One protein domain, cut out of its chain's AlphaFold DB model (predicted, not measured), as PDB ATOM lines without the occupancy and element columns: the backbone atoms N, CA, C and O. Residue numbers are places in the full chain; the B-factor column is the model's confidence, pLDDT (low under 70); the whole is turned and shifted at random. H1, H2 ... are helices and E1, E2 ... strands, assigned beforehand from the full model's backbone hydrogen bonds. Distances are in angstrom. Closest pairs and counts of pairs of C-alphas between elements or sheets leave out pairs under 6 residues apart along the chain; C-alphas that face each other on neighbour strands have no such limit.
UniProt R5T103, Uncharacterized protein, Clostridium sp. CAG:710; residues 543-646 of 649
ATOM      1  N   ASN A 543     195.929 175.491 125.758       63.28
ATOM      2  CA  ASN A 543     195.989 174.029 125.693       63.28
ATOM      3  C   ASN A 543     197.049 173.509 124.706       63.28
ATOM      4  O   ASN A 543     197.589 172.436 124.921       63.28
ATOM      5  N   THR A 544     197.418 174.280 123.673       63.78
ATOM      6  CA  THR A 544     198.499 173.891 122.738       63.78
ATOM      7  C   THR A 544     199.905 174.042 123.322       63.78
ATOM      8  O   THR A 544     200.871 173.573 122.728       63.78
ATOM      9  N   LEU A 545     200.028 174.713 124.471       68.25
ATOM     10  CA  LEU A 545     201.289 174.992 125.164       68.25
ATOM     11  C   LEU A 545     201.431 174.197 126.469       68.25
ATOM     12  O   LEU A 545     202.470 174.278 127.123       68.25
ATOM     13  N   LEU A 546     200.386 173.468 126.857       77.75
ATOM     14  CA  LEU A 546     200.357 172.591 128.018       77.75
ATOM     15  C   LEU A 546     200.713 171.166 127.596       77.75
ATOM     16  O   LEU A 546     200.435 170.750 126.472       77.75
ATOM     17  N   GLU A 547     201.325 170.400 128.498       83.31
ATOM     18  CA  GLU A 547     201.603 168.996 128.198       83.31
ATOM     19  C   GLU A 547     200.337 168.168 128.393       83.31
ATOM     20  O   GLU A 547     199.723 168.199 129.460       83.31
ATOM     21  N   GLN A 548     199.987 167.376 127.379       86.38
ATOM     22  CA  GLN A 548     198.736 166.618 127.321       86.38
ATOM     23  C   GLN A 548     198.482 165.768 128.579       86.38
ATOM     24  O   GLN A 548     197.386 165.808 129.128       86.38
ATOM     25  N   LYS A 549     199.515 165.089 129.108       89.38
ATOM     26  CA  LYS A 549     199.410 164.277 130.338       89.38
ATOM     27  C   LYS A 549     198.927 165.079 131.556       89.38
ATOM     28  O   LYS A 549     198.206 164.554 132.401       89.38
ATOM     29  N   TYR A 550     199.318 166.350 131.661       89.44
ATOM     30  CA  TYR A 550     198.921 167.218 132.768       89.44
ATOM     31  C   TYR A 550     197.537 167.823 132.540       89.44
ATOM     32  O   TYR A 550     196.792 167.969 133.504       89.44
ATOM     33  N   ILE A 551     197.172 168.121 131.287       88.25
ATOM     34  CA  ILE A 551     195.809 168.541 130.932       88.25
ATOM     35  C   ILE A 551     194.814 167.445 131.313       88.25
ATOM     36  O   ILE A 551     193.878 167.720 132.054       88.25
ATOM     37  N   GLU A 552     195.058 166.208 130.881       90.50
ATOM     38  CA  GLU A 552     194.179 165.064 131.151       90.50
ATOM     39  C   GLU A 552     194.025 164.809 132.653       90.50
ATOM     40  O   GLU A 552     192.922 164.576 133.139       90.50
ATOM     41  N   CYS A 553     195.118 164.903 133.415       92.31
ATOM     42  CA  CYS A 553     195.060 164.796 134.871       92.31
ATOM     43  C   CYS A 553     194.187 165.889 135.494       92.31
ATOM     44  O   CYS A 553     193.357 165.590 136.348       92.31
ATOM     45  N   LEU A 554     194.363 167.141 135.066       91.75
ATOM     46  CA  LEU A 554     193.598 168.258 135.601       91.75
ATOM     47  C   LEU A 554     192.126 168.175 135.186       91.75
ATOM     48  O   LEU A 554     191.275 168.471 136.012       91.75
ATOM     49  N   GLU A 555     191.805 167.776 133.955       89.88
ATOM     50  CA  GLU A 555     190.424 167.628 133.468       89.88
ATOM     51  C   GLU A 555     189.648 166.518 134.181       89.88
ATOM     52  O   GLU A 555     188.451 166.675 134.415       89.88
ATOM     53  N   ASN A 556     190.326 165.435 134.570       90.31
ATOM     54  CA  ASN A 556     189.714 164.308 135.277       90.31
ATOM     55  C   ASN A 556     189.549 164.537 136.792       90.31
ATOM     56  O   ASN A 556     188.973 163.694 137.479       90.31
ATOM     57  N   ASP A 557     190.036 165.660 137.323       90.06
ATOM     58  CA  ASP A 557     189.943 166.028 138.734       90.06
ATOM     59  C   ASP A 557     189.011 167.244 138.906       90.06
ATOM     60  O   ASP A 557     189.147 168.264 138.226       90.06
ATOM     61  N   GLU A 558     188.066 167.182 139.851       88.69
ATOM     62  CA  GLU A 558     187.223 168.341 140.209       88.69
ATOM     63  C   GLU A 558     188.018 169.443 140.937       88.69
ATOM     64  O   GLU A 558     187.577 170.594 141.050       88.69
ATOM     65  N   ARG A 559     189.215 169.092 141.417       92.56
ATOM     66  CA  ARG A 559     190.189 169.947 142.092       92.56
ATOM     67  C   ARG A 559     189.564 170.629 143.297       92.56
ATOM     68  O   ARG A 559     189.613 171.846 143.402       92.56
ATOM     69  N   LEU A 560     188.916 169.883 144.185       91.88
ATOM     70  CA  LEU A 560     188.206 170.460 145.336       91.88
ATOM     71  C   LEU A 560     189.098 170.709 146.559       91.88
ATOM     72  O   LEU A 560     188.653 171.312 147.527       91.88
ATOM     73  N   GLU A 561     190.361 170.297 146.510       90.44
ATOM     74  CA  GLU A 561     191.243 170.292 147.673       90.44
ATOM     75  C   GLU A 561     192.522 171.095 147.440       90.44
ATOM     76  O   GLU A 561     192.976 171.289 146.307       90.44
ATOM     77  N   ILE A 562     193.127 171.524 148.548       91.81
ATOM     78  CA  ILE A 562     194.480 172.071 148.589       91.81
ATOM     79  C   ILE A 562     195.273 171.246 149.593       91.81
ATOM     80  O   ILE A 562     194.989 171.305 150.789       91.81
ATOM     81  N   ASP A 563     196.273 170.497 149.127       89.56
ATOM     82  CA  ASP A 563     197.124 169.724 150.030       89.56
ATOM     83  C   ASP A 563     197.929 170.684 150.936       89.56
ATOM     84  O   ASP A 563     198.693 171.524 150.437       89.56
ATOM     85  N   PRO A 564     197.781 170.583 152.273       85.62
ATOM     86  CA  PRO A 564     198.464 171.461 153.222       85.62
ATOM     87  C   PRO A 564     199.994 171.359 153.147       85.62
ATOM     88  O   PRO A 564     200.694 172.302 153.525       85.62
ATOM     89  N   ASN A 565     200.534 170.251 152.634       88.75
ATOM     90  CA  ASN A 565     201.973 170.034 152.517       88.75
ATOM     91  C   ASN A 565     202.580 170.635 151.244       88.75
ATOM     92  O   ASN A 565     203.807 170.669 151.126       88.75
ATOM     93  N   LEU A 566     201.775 171.178 150.319       88.81
ATOM     94  CA  LEU A 566     202.286 171.732 149.059       88.81
ATOM     95  C   LEU A 566     203.380 172.789 149.261       88.81
ATOM     96  O   LEU A 566     204.346 172.869 148.501       88.81
ATOM     97  N   LEU A 567     203.252 173.604 150.306       86.81
ATOM     98  CA  LEU A 567     204.198 174.683 150.588       86.81
ATOM     99  C   LEU A 567     205.558 174.181 151.106       86.81
ATOM    100  O   LEU A 567     206.509 174.960 151.179       86.81
ATOM    101  N   MET A 568     205.684 172.893 151.443       85.88
ATOM    102  CA  MET A 568     206.968 172.283 151.802       85.88
ATOM    103  C   MET A 568     207.853 172.045 150.572       85.88
ATOM    104  O   MET A 568     209.080 171.985 150.690       85.88
ATOM    105  N   PHE A 569     207.264 171.963 149.375       84.44
ATOM    106  CA  PHE A 569     208.017 171.733 148.150       84.44
ATOM    107  C   PHE A 569     208.731 173.001 147.685       84.44
ATOM    108  O   PHE A 569     208.117 174.039 147.432       84.44
ATOM    109  N   LYS A 570     210.055 172.901 147.502       83.00
ATOM    110  CA  LYS A 570     210.944 174.033 147.182       83.00
ATOM    111  C   LYS A 570     210.443 174.886 146.010       83.00
ATOM    112  O   LYS A 570     210.485 176.109 146.091       83.00
ATOM    113  N   GLY A 571     209.970 174.264 144.927       82.12
ATOM    114  CA  GLY A 571     209.484 174.979 143.740       82.12
ATOM    115  C   GLY A 571     208.266 175.865 144.025       82.12
ATOM    116  O   GLY A 571     208.263 177.032 143.623       82.12
ATOM    117  N   ILE A 572     207.295 175.320 144.762       87.69
ATOM    118  CA  ILE A 572     206.035 175.967 145.158       87.69
ATOM    119  C   ILE A 572     206.300 177.036 146.216       87.69
ATOM    120  O   ILE A 572     205.822 178.158 146.089       87.69
ATOM    121  N   LYS A 573     207.150 176.738 147.204       87.88
ATOM    122  CA  LYS A 573     207.570 177.700 148.226       87.88
ATOM    123  C   LYS A 573     208.172 178.968 147.618       87.88
ATOM    124  O   LYS A 573     207.835 180.067 148.035       87.88
ATOM    125  N   ILE A 574     209.001 178.829 146.581       85.88
ATOM    126  CA  ILE A 574     209.564 179.986 145.869       85.88
ATOM    127  C   ILE A 574     208.466 180.788 145.149       85.88
ATOM    128  O   ILE A 574     208.576 182.011 145.077       85.88
ATOM    129  N   VAL A 575     207.437 180.139 144.589       87.69
ATOM    130  CA  VAL A 575     206.294 180.853 143.983       87.69
ATOM    131  C   VAL A 575     205.571 181.663 145.061       87.69
ATOM    132  O   VAL A 575     205.360 182.863 144.898       87.69
ATOM    133  N   GLU A 576     205.264 181.011 146.181       90.88
ATOM    134  CA  GLU A 576     204.559 181.600 147.315       90.88
ATOM    135  C   GLU A 576     205.305 182.814 147.892       90.88
ATOM    136  O   GLU A 576     204.725 183.889 148.019       90.88
ATOM    137  N   GLU A 577     206.600 182.678 148.188       89.31
ATOM    138  CA  GLU A 577     207.404 183.730 148.826       89.31
ATOM    139  C   GLU A 577     207.608 184.968 147.944       89.31
ATOM    140  O   GLU A 577     207.727 186.074 148.468       89.31
ATOM    141  N   ASN A 578     207.674 184.800 146.618       87.94
ATOM    142  CA  ASN A 578     208.014 185.904 145.713       87.94
ATOM    143  C   ASN A 578     206.802 186.587 145.082       87.94
ATOM    144  O   ASN A 578     206.911 187.750 144.697       87.94
ATOM    145  N   PHE A 579     205.678 185.880 144.926       90.56
ATOM    146  CA  PHE A 579     204.564 186.373 144.112       90.56
ATOM    147  C   PHE A 579     203.243 186.511 144.871       90.56
ATOM    148  O   PHE A 579     202.302 187.076 144.311       90.56
ATOM    149  N   LYS A 580     203.126 186.021 146.116       93.38
ATOM    150  CA  LYS A 580     201.896 186.173 146.913       93.38
ATOM    151  C   LYS A 580     201.619 187.639 147.223       93.38
ATOM    152  O   LYS A 580     202.432 188.314 147.847       93.38
ATOM    153  N   VAL A 581     200.432 188.097 146.828       90.00
ATOM    154  CA  VAL A 581     199.912 189.429 147.171       90.00
ATOM    155  C   VAL A 581     198.844 189.326 148.254       90.00
ATOM    156  O   VAL A 581     198.834 190.121 149.189       90.00
ATOM    157  N   SER A 582     197.962 188.332 148.154       88.50
ATOM    158  CA  SER A 582     196.917 188.044 149.138       88.50
ATOM    159  C   SER A 582     196.709 186.535 149.267       88.50
ATOM    160  O   SER A 582     197.363 185.742 148.586       88.50
ATOM    161  N   ASP A 583     195.788 186.109 150.129       86.12
ATOM    162  CA  ASP A 583     195.443 184.688 150.248       86.12
ATOM    163  C   ASP A 583     194.818 184.111 148.971       86.12
ATOM    164  O   ASP A 583     194.961 182.913 148.715       86.12
ATOM    165  N   THR A 584     194.231 184.964 148.128       87.75
ATOM    166  CA  THR A 584     193.561 184.580 146.882       87.75
ATOM    167  C   THR A 584     194.335 184.925 145.611       87.75
ATOM    168  O   THR A 584     194.023 184.373 144.557       87.75
ATOM    169  N   LEU A 585     195.367 185.776 145.677       89.25
ATOM    170  CA  LEU A 585     195.998 186.347 144.486       89.25
ATOM    171  C   LEU A 585     197.533 186.289 144.511       89.25
ATOM    172  O   LEU A 585     198.185 186.718 145.469       89.25
ATOM    173  N   TYR A 586     198.098 185.838 143.392       92.75
ATOM    174  CA  TYR A 586     199.486 186.062 143.007       92.75
ATOM    175  C   TYR A 586     199.601 187.224 142.020       92.75
ATOM    176  O   TYR A 586     198.711 187.452 141.201       92.75
ATOM    177  N   ASN A 587     200.744 187.906 142.042       89.50
ATOM    178  CA  ASN A 587     201.155 188.818 140.983       89.50
ATOM    179  C   ASN A 587     202.515 188.378 140.439       89.50
ATOM    180  O   ASN A 587     203.551 188.572 141.076       89.50
ATOM    181  N   ILE A 588     202.499 187.786 139.247       87.38
ATOM    182  CA  ILE A 588     203.702 187.320 138.563       87.38
ATOM    183  C   ILE A 588     204.010 188.320 137.451       87.38
ATOM    184  O   ILE A 588     203.381 188.308 136.397       87.38
ATOM    185  N   ASN A 589     204.973 189.211 137.695       82.81
ATOM    186  CA  ASN A 589     205.430 190.229 136.737       82.81
ATOM    187  C   ASN A 589     204.321 191.149 136.191       82.81
ATOM    188  O   ASN A 589     204.312 191.493 135.011       82.81
ATOM    189  N   GLY A 590     203.376 191.554 137.039       81.56
ATOM    190  CA  GLY A 590     202.228 192.373 136.638       81.56
ATOM    191  C   GLY A 590     201.036 191.561 136.130       81.56
ATOM    192  O   GLY A 590     200.038 192.158 135.732       81.56
ATOM    193  N   ILE A 591     201.115 190.226 136.141       85.44
ATOM    194  CA  ILE A 591     200.016 189.338 135.760       85.44
ATOM    195  C   ILE A 591     199.321 188.821 137.029       85.44
ATOM    196  O   ILE A 591     199.943 188.068 137.787       85.44
ATOM    197  N   PRO A 592     198.052 189.194 137.274       87.69
ATOM    198  CA  PRO A 592     197.256 188.605 138.344       87.69
ATOM    199  C   PRO A 592     196.934 187.138 138.026       87.69
ATOM    200  O   PRO A 592     196.423 186.833 136.950       87.69
ATOM    201  N   ILE A 593     197.233 186.237 138.962       90.56
ATOM    202  CA  ILE A 593     196.923 184.802 138.874       90.56
ATOM    203  C   ILE A 593     196.195 184.378 140.147       90.56
ATOM    204  O   ILE A 593     196.619 184.751 141.245       90.56
ATOM    205  N   SER A 594     195.127 183.584 140.028       92.81
ATOM    206  CA  SER A 594     194.458 183.044 141.215       92.81
ATOM    207  C   SER A 594     195.411 182.104 141.955       92.81
ATOM    208  O   SER A 594     195.851 181.073 141.430       92.81
ATOM    209  N   ARG A 595     195.724 182.463 143.204       93.06
ATOM    210  CA  ARG A 595     196.554 181.641 144.087       93.06
ATOM    211  C   ARG A 595     195.861 180.324 144.412       93.06
ATOM    212  O   ARG A 595     196.500 179.277 144.406       93.06
ATOM    213  N   ILE A 596     194.555 180.377 144.662       93.38
ATOM    214  CA  ILE A 596     193.763 179.201 145.025       93.38
ATOM    215  C   ILE A 596     193.705 178.215 143.856       93.38
ATOM    216  O   ILE A 596     193.997 177.036 144.049       93.38
ATOM    217  N   LYS A 597     193.464 178.704 142.631       94.38
ATOM    218  CA  LYS A 597     193.534 177.899 141.401       94.38
ATOM    219  C   LYS A 597     194.870 177.175 141.263       94.38
ATOM    220  O   LYS A 597     194.900 175.969 141.048       94.38
ATOM    221  N   PHE A 598     195.977 177.910 141.399       95.19
ATOM    222  CA  PHE A 598     197.317 177.338 141.276       95.19
ATOM    223  C   PHE A 598     197.543 176.207 142.284       95.19
ATOM    224  O   PHE A 598     198.016 175.140 141.904       95.19
ATOM    225  N   LEU A 599     197.175 176.411 143.552       95.31
ATOM    226  CA  LEU A 599     197.355 175.405 144.598       95.31
ATOM    227  C   LEU A 599     196.451 174.179 144.401       95.31
ATOM    228  O   LEU A 599     196.908 173.053 144.589       95.31
ATOM    229  N   ARG A 600     195.202 174.373 143.960       95.38
ATOM    230  CA  ARG A 600     194.282 173.282 143.599       95.38
ATOM    231  C   ARG A 600     194.824 172.458 142.424       95.38
ATOM    232  O   ARG A 600     194.887 171.233 142.503       95.38
ATOM    233  N   ASN A 601     195.315 173.125 141.377       95.25
ATOM    234  CA  ASN A 601     195.958 172.466 140.237       95.25
ATOM    235  C   ASN A 601     197.222 171.707 140.670       95.25
ATOM    236  O   ASN A 601     197.397 170.547 140.310       95.25
ATOM    237  N   MET A 602     198.087 172.322 141.484       94.56
ATOM    238  CA  MET A 602     199.284 171.655 142.003       94.56
ATOM    239  C   MET A 602     198.940 170.446 142.875       94.56
ATOM    240  O   MET A 602     199.615 169.430 142.765       94.56
ATOM    241  N   THR A 603     197.887 170.520 143.691       94.50
ATOM    242  CA  THR A 603     197.417 169.382 144.502       94.50
ATOM    243  C   THR A 603     197.083 168.196 143.606       94.50
ATOM    244  O   THR A 603     197.591 167.099 143.818       94.50
ATOM    245  N   SER A 604     196.294 168.434 142.557       94.44
ATOM    246  CA  SER A 604     195.916 167.406 141.586       94.44
ATOM    247  C   SER A 604     197.131 166.797 140.872       94.44
ATOM    248  O   SER A 604     197.285 165.576 140.814       94.44
ATOM    249  N   LEU A 605     198.065 167.639 140.410       93.00
ATOM    250  CA  LEU A 605     199.273 167.173 139.724       93.00
ATOM    251  C   LEU A 605     200.203 166.363 140.637       93.00
ATOM    252  O   LEU A 605     200.816 165.406 140.179       93.00
ATOM    253  N   VAL A 606     200.329 166.728 141.914       90.69
ATOM    254  CA  VAL A 606     201.218 166.033 142.863       90.69
ATOM    255  C   VAL A 606     200.619 164.714 143.344       90.69
ATOM    256  O   VAL A 606     201.366 163.770 143.585       90.69
ATOM    257  N   LYS A 607     199.285 164.612 143.423       90.12
ATOM    258  CA  LYS A 607     198.595 163.339 143.691       90.12
ATOM    259  C   LYS A 607     198.882 162.288 142.612       90.12
ATOM    260  O   LYS A 607     198.971 161.107 142.929       90.12
ATOM    261  N   ASN A 608     199.031 162.720 141.359       89.12
ATOM    262  CA  ASN A 608     199.121 161.823 140.203       89.12
ATOM    263  C   ASN A 608     200.534 161.691 139.608       89.12
ATOM    264  O   ASN A 608     200.788 160.760 138.846       89.12
ATOM    265  N   PHE A 609     201.466 162.587 139.943       88.50
ATOM    266  CA  PHE A 609     202.825 162.583 139.394       88.50
ATOM    267  C   PHE A 609     203.873 162.950 140.447       88.50
ATOM    268  O   PHE A 609     203.713 163.946 141.154       88.50
ATOM    269  N   ASP A 610     205.022 162.260 140.453       80.62
ATOM    270  CA  ASP A 610     206.131 162.538 141.383       80.62
ATOM    271  C   ASP A 610     206.622 163.984 141.253       80.62
ATOM    272  O   ASP A 610     207.210 164.370 140.245       80.62
ATOM    273  N   ILE A 611     206.387 164.804 142.275       70.38
ATOM    274  CA  ILE A 611     206.727 166.229 142.296       70.38
ATOM    275  C   ILE A 611     208.203 166.542 142.005       70.38
ATOM    276  O   ILE A 611     208.498 167.657 141.562       70.38
ATOM    277  N   HIS A 612     209.118 165.598 142.233       70.38
ATOM    278  CA  HIS A 612     210.542 165.769 141.950       70.38
ATOM    279  C   HIS A 612     210.874 165.688 140.455       70.38
ATOM    280  O   HIS A 612     211.898 166.231 140.036       70.38
ATOM    281  N   GLU A 613     209.990 165.099 139.649       70.31
ATOM    282  CA  GLU A 613     210.069 165.112 138.190       70.31
ATOM    283  C   GLU A 613     209.327 166.326 137.616       70.31
ATOM    284  O   GLU A 613     208.189 166.628 138.001       70.31
ATOM    285  N   ASP A 614     209.980 167.020 136.679       71.06
ATOM    286  CA  ASP A 614     209.403 168.099 135.871       71.06
ATOM    287  C   ASP A 614     208.719 169.217 136.689       71.06
ATOM    288  O   ASP A 614     207.731 169.815 136.256       71.06
ATOM    289  N   THR A 615     209.229 169.536 137.890       78.25
ATOM    290  CA  THR A 615     208.583 170.493 138.812       78.25
ATOM    291  C   THR A 615     208.283 171.843 138.150       78.25
ATOM    292  O   THR A 615     207.213 172.412 138.363       78.25
ATOM    293  N   SER A 616     209.205 172.367 137.335       77.88
ATOM    294  CA  SER A 616     209.012 173.626 136.603       77.88
ATOM    295  C   SER A 616     207.864 173.546 135.599       77.88
ATOM    296  O   SER A 616     207.057 174.471 135.514       77.88
ATOM    297  N   VAL A 617     207.759 172.426 134.881       82.62
ATOM    298  CA  VAL A 617     206.702 172.176 133.896       82.62
ATOM    299  C   VAL A 617     205.353 172.047 134.597       82.62
ATOM    300  O   VAL A 617     204.379 172.655 134.157       82.62
ATOM    301  N   LYS A 618     205.289 171.344 135.733       86.94
ATOM    302  CA  LYS A 618     204.070 171.248 136.554       86.94
ATOM    303  C   LYS A 618     203.617 172.607 137.063       86.94
ATOM    304  O   LYS A 618     202.437 172.924 136.961       86.94
ATOM    305  N   ILE A 619     204.549 173.435 137.540       88.50
ATOM    306  CA  ILE A 619     204.246 174.808 137.963       88.50
ATOM    307  C   ILE A 619     203.689 175.616 136.787       88.50
ATOM    308  O   ILE A 619     202.660 176.268 136.945       88.50
ATOM    309  N   ALA A 620     204.318 175.553 135.610       86.44
ATOM    310  CA  ALA A 620     203.821 176.244 134.423       86.44
ATOM    311  C   ALA A 620     202.414 175.760 134.033       86.44
ATOM    312  O   ALA A 620     201.526 176.583 133.812       86.44
ATOM    313  N   ASN A 621     202.178 174.444 134.032       89.38
ATOM    314  CA  ASN A 621     200.868 173.871 133.725       89.38
ATOM    315  C   ASN A 621     199.809 174.298 134.750       89.38
ATOM    316  O   ASN A 621     198.733 174.750 134.367       89.38
ATOM    317  N   ALA A 622     200.128 174.255 136.044       91.69
ATOM    318  CA  ALA A 622     199.222 174.678 137.107       91.69
ATOM    319  C   ALA A 622     198.902 176.181 137.067       91.69
ATOM    320  O   ALA A 622     197.774 176.572 137.376       91.69
ATOM    321  N   LEU A 623     199.866 177.026 136.683       90.31
ATOM    322  CA  LEU A 623     199.654 178.467 136.520       90.31
ATOM    323  C   LEU A 623     198.747 178.777 135.330       90.31
ATOM    324  O   LEU A 623     197.903 179.664 135.439       90.31
ATOM    325  N   LEU A 624     198.931 178.068 134.214       87.94
ATOM    326  CA  LEU A 624     198.302 178.364 132.927       87.94
ATOM    327  C   LEU A 624     196.933 177.698 132.747       87.94
ATOM    328  O   LEU A 624     196.032 178.329 132.187       87.94
ATOM    329  N   TYR A 625     196.744 176.472 133.230       89.12
ATOM    330  CA  TYR A 625     195.504 175.723 133.043       89.12
ATOM    331  C   TYR A 625     194.282 176.483 133.599       89.12
ATOM    332  O   TYR A 625     194.323 177.053 134.694       89.12
ATOM    333  N   ASN A 626     193.200 176.516 132.811       85.38
ATOM    334  CA  ASN A 626     191.963 177.270 133.059       85.38
ATOM    335  C   ASN A 626     192.110 178.787 133.280       85.38
ATOM    336  O   ASN A 626     191.152 179.432 133.702       85.38
ATOM    337  N   SER A 627     193.255 179.385 132.943       84.88
ATOM    338  CA  SER A 627     193.434 180.844 132.991       84.88
ATOM    339  C   SER A 627     192.843 181.525 131.764       84.88
ATOM    340  O   SER A 627     192.801 180.946 130.677       84.88
ATOM    341  N   ILE A 628     192.488 182.805 131.886       79.19
ATOM    342  CA  ILE A 628     192.136 183.624 130.719       79.19
ATOM    343  C   ILE A 628     193.215 184.682 130.505       79.19
ATOM    344  O   ILE A 628     193.113 185.816 130.970       79.19
ATOM    345  N   LEU A 629     194.230 184.348 129.710       76.94
ATOM    346  CA  LEU A 629     195.424 185.173 129.491       76.94
ATOM    347  C   LEU A 629     195.484 185.717 128.056       76.94
ATOM    348  O   LEU A 629     194.644 185.405 127.220       76.94
ATOM    349  N   THR A 630     196.391 186.646 127.789       75.12
ATOM    350  CA  THR A 630     196.766 187.059 126.425       75.12
ATOM    351  C   THR A 630     197.999 186.284 125.975       75.12
ATOM    352  O   THR A 630     198.787 185.851 126.812       75.12
ATOM    353  N   ASN A 631     198.241 186.183 124.666       74.62
ATOM    354  CA  ASN A 631     199.436 185.523 124.121       74.62
ATOM    355  C   ASN A 631     200.759 186.039 124.726       74.62
ATOM    356  O   ASN A 631     201.676 185.257 124.971       74.62
ATOM    357  N   ASN A 632     200.857 187.338 125.031       76.44
ATOM    358  CA  ASN A 632     202.034 187.903 125.698       76.44
ATOM    359  C   ASN A 632     202.159 187.451 127.159       76.44
ATOM    360  O   ASN A 632     203.252 187.095 127.590       76.44
ATOM    361  N   GLN A 633     201.052 187.427 127.903       79.88
ATOM    362  CA  GLN A 633     201.033 186.940 129.286       79.88
ATOM    363  C   GLN A 633     201.366 185.446 129.356       79.88
ATOM    364  O   GLN A 633     202.131 185.030 130.221       79.88
ATOM    365  N   ILE A 634     200.861 184.653 128.406       77.44
ATOM    366  CA  ILE A 634     201.166 183.224 128.308       77.44
ATOM    367  C   ILE A 634     202.669 183.018 128.106       77.44
ATOM    368  O   ILE A 634     203.266 182.274 128.869       77.44
ATOM    369  N   LYS A 635     203.303 183.733 127.162       75.62
ATOM    370  CA  LYS A 635     204.762 183.657 126.946       75.62
ATOM    371  C   LYS A 635     205.571 184.026 128.194       75.62
ATOM    372  O   LYS A 635     206.611 183.425 128.458       75.62
ATOM    373  N   GLN A 636     205.117 185.018 128.960       76.25
ATOM    374  CA  GLN A 636     205.781 185.439 130.199       76.25
ATOM    375  C   GLN A 636     205.654 184.394 131.316       76.25
ATOM    376  O   GLN A 636     206.588 184.213 132.090       76.25
ATOM    377  N   LEU A 637     204.526 183.687 131.387       76.88
ATOM    378  CA  LEU A 637     204.291 182.640 132.384       76.88
ATOM    379  C   LEU A 637     204.861 181.279 131.970       76.88
ATOM    380  O   LEU A 637     205.295 180.524 132.830       76.88
ATOM    381  N   SER A 638     204.918 180.967 130.676       69.69
ATOM    382  CA  SER A 638     205.536 179.736 130.165       69.69
ATOM    383  C   SER A 638     207.065 179.779 130.249       69.69
ATOM    384  O   SER A 638     207.707 178.744 130.370       69.69
ATOM    385  N   SER A 639     207.656 180.979 130.247       64.62
ATOM    386  CA  SER A 639     209.089 181.219 130.483       64.62
ATOM    387  C   SER A 639     209.427 181.384 131.973       64.62
ATOM    388  O   SER A 639     210.392 182.058 132.344       64.62
ATOM    389  N   PHE A 640     208.640 180.771 132.864       58.91
ATOM    390  CA  PHE A 640     208.841 180.846 134.314       58.91
ATOM    391  C   PHE A 640     210.279 180.476 134.742       58.91
ATOM    392  O   PHE A 640     210.807 181.062 135.691       58.91
ATOM    393  N   GLU A 641     210.960 179.588 134.004       52.41
ATOM    394  CA  GLU A 641     212.386 179.282 134.209       52.41
ATOM    395  C   GLU A 641     213.331 180.435 133.829       52.41
ATOM    396  O   GLU A 641     214.212 180.781 134.621       52.41
ATOM    397  N   ASP A 642     213.114 181.114 132.696       46.44
ATOM    398  CA  ASP A 642     213.932 182.271 132.284       46.44
ATOM    399  C   ASP A 642     213.810 183.441 133.267       46.44
ATOM    400  O   ASP A 642     214.728 184.255 133.422       46.44
ATOM    401  N   THR A 643     212.674 183.523 133.962       43.62
ATOM    402  CA  THR A 643     212.398 184.602 134.911       43.62
ATOM    403  C   THR A 643     212.996 184.326 136.296       43.62
ATOM    404  O   THR A 643     213.469 185.258 136.953       43.62
ATOM    405  N   LYS A 644     213.111 183.050 136.705       44.03
ATOM    406  CA  LYS A 644     213.879 182.638 137.898       44.03
ATOM    407  C   LYS A 644     215.398 182.697 137.706       44.03
ATOM    408  O   LYS A 644     216.102 182.878 138.694       44.03
ATOM    409  N   LEU A 645     215.920 182.637 136.478       39.41
ATOM    410  CA  LEU A 645     217.351 182.878 136.215       39.41
ATOM    411  C   LEU A 645     217.744 184.366 136.208       39.41
ATOM    412  O   LEU A 645     218.935 184.682 136.212       39.41
ATOM    413  N   LYS A 646     216.773 185.291 136.228       35.47
ATOM    414  CA  LYS A 646     217.039 186.740 136.265       35.47
ATOM    415  C   LYS A 646     216.885 187.382 137.642       35.47
ATOM    416  O   LYS A 646     217.444 188.456 137.855       35.47
TER     417      LYS A 646
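What this domain is: This is residues 543 to 646 of the 649 residues of an uncharacterized protein of Clostridium sp. CAG:710 (UniProt R5T103). Picture a rounded cluster of short helices with H4 in its middle: the longest helix, H3, crosses H4, H2 and H5 pack on it, and H1 packs on the later part of H3. A small hairpin of two strands, E1 and E2, lies to one side, close to the end of H2, the start of H3 and H5. The printed part has 104 residues, with six named helices and two named strands in the order H1, H2, E1, E2, H3, H4, H5, H6; the two-stranded sheet, E1 - E2, is antiparallel and the class is mostly helix. The whole is compact, with a radius of gyration of the C-alphas of 12.6 A and spans of 30 by 29 by 24 A.

How they stand to each other: Start at H1, residues 548 to 555, and look ahead to H3, residues 595 to 608: they touch at a steep tilt of 65 degrees, with the C-alphas of Leu 554 and Ser 604 closest at 6.5 A. H2, residues 570 to 579, touches the hub H4, residues 615 to 624, the closest C-alphas being those of Gly 571 and Thr 615, 6.7 A apart. E1, residues 585 to 588, and E2, residues 591 to 594, form a hairpin; look for N 586 and O 593 at 2.8 A and N 593 and O 586 at 2.9 A, within hydrogen-bond range. H3 and H4 touch at a steep tilt of 47 degrees, opposite ways, with the C-alphas of Asn 601 and Ala 622 closest at 5.0 A. H4 and H5, residues 631 to 638, form a helical hairpin at a shallow tilt of 29 degrees, closest at the C-alphas of Ala 620 and Ser 638, 5.8 A apart. H6, residues 640 to 644, only just touches H4, with 3 pairs of C-alphas within 8 A, closest at Ala 620 and Phe 640, 6.8 A. In H1, H2, H3, H4, H5 and H6 every O i to N i+4 pair is within hydrogen-bond range.

Where its parts are: Find C-alpha 548 at (198.736, 166.618, 127.321), where H1 begins its 10.4 A. H2 is 14.2 A long, E1 9.8 A and E2 10.0 A. From C-alpha 595 at (196.554, 181.641, 144.087), H3 runs 20.4 A. H4 is 14.2 A long and H5 10.4 A; H6, 6.4 A, ends at C-alpha 644, (213.879, 182.638, 137.898).

The domain as a whole: The two C-alphas farthest apart, those of Asn 556 and Lys 646, are 35.4 A apart. The printed part has no cut. The link from H1 to H2, residues 556 to 569, is long. Mean pLDDT of the printed part is 82.9; residues 543 to 545 and 638 to 646 are under 70.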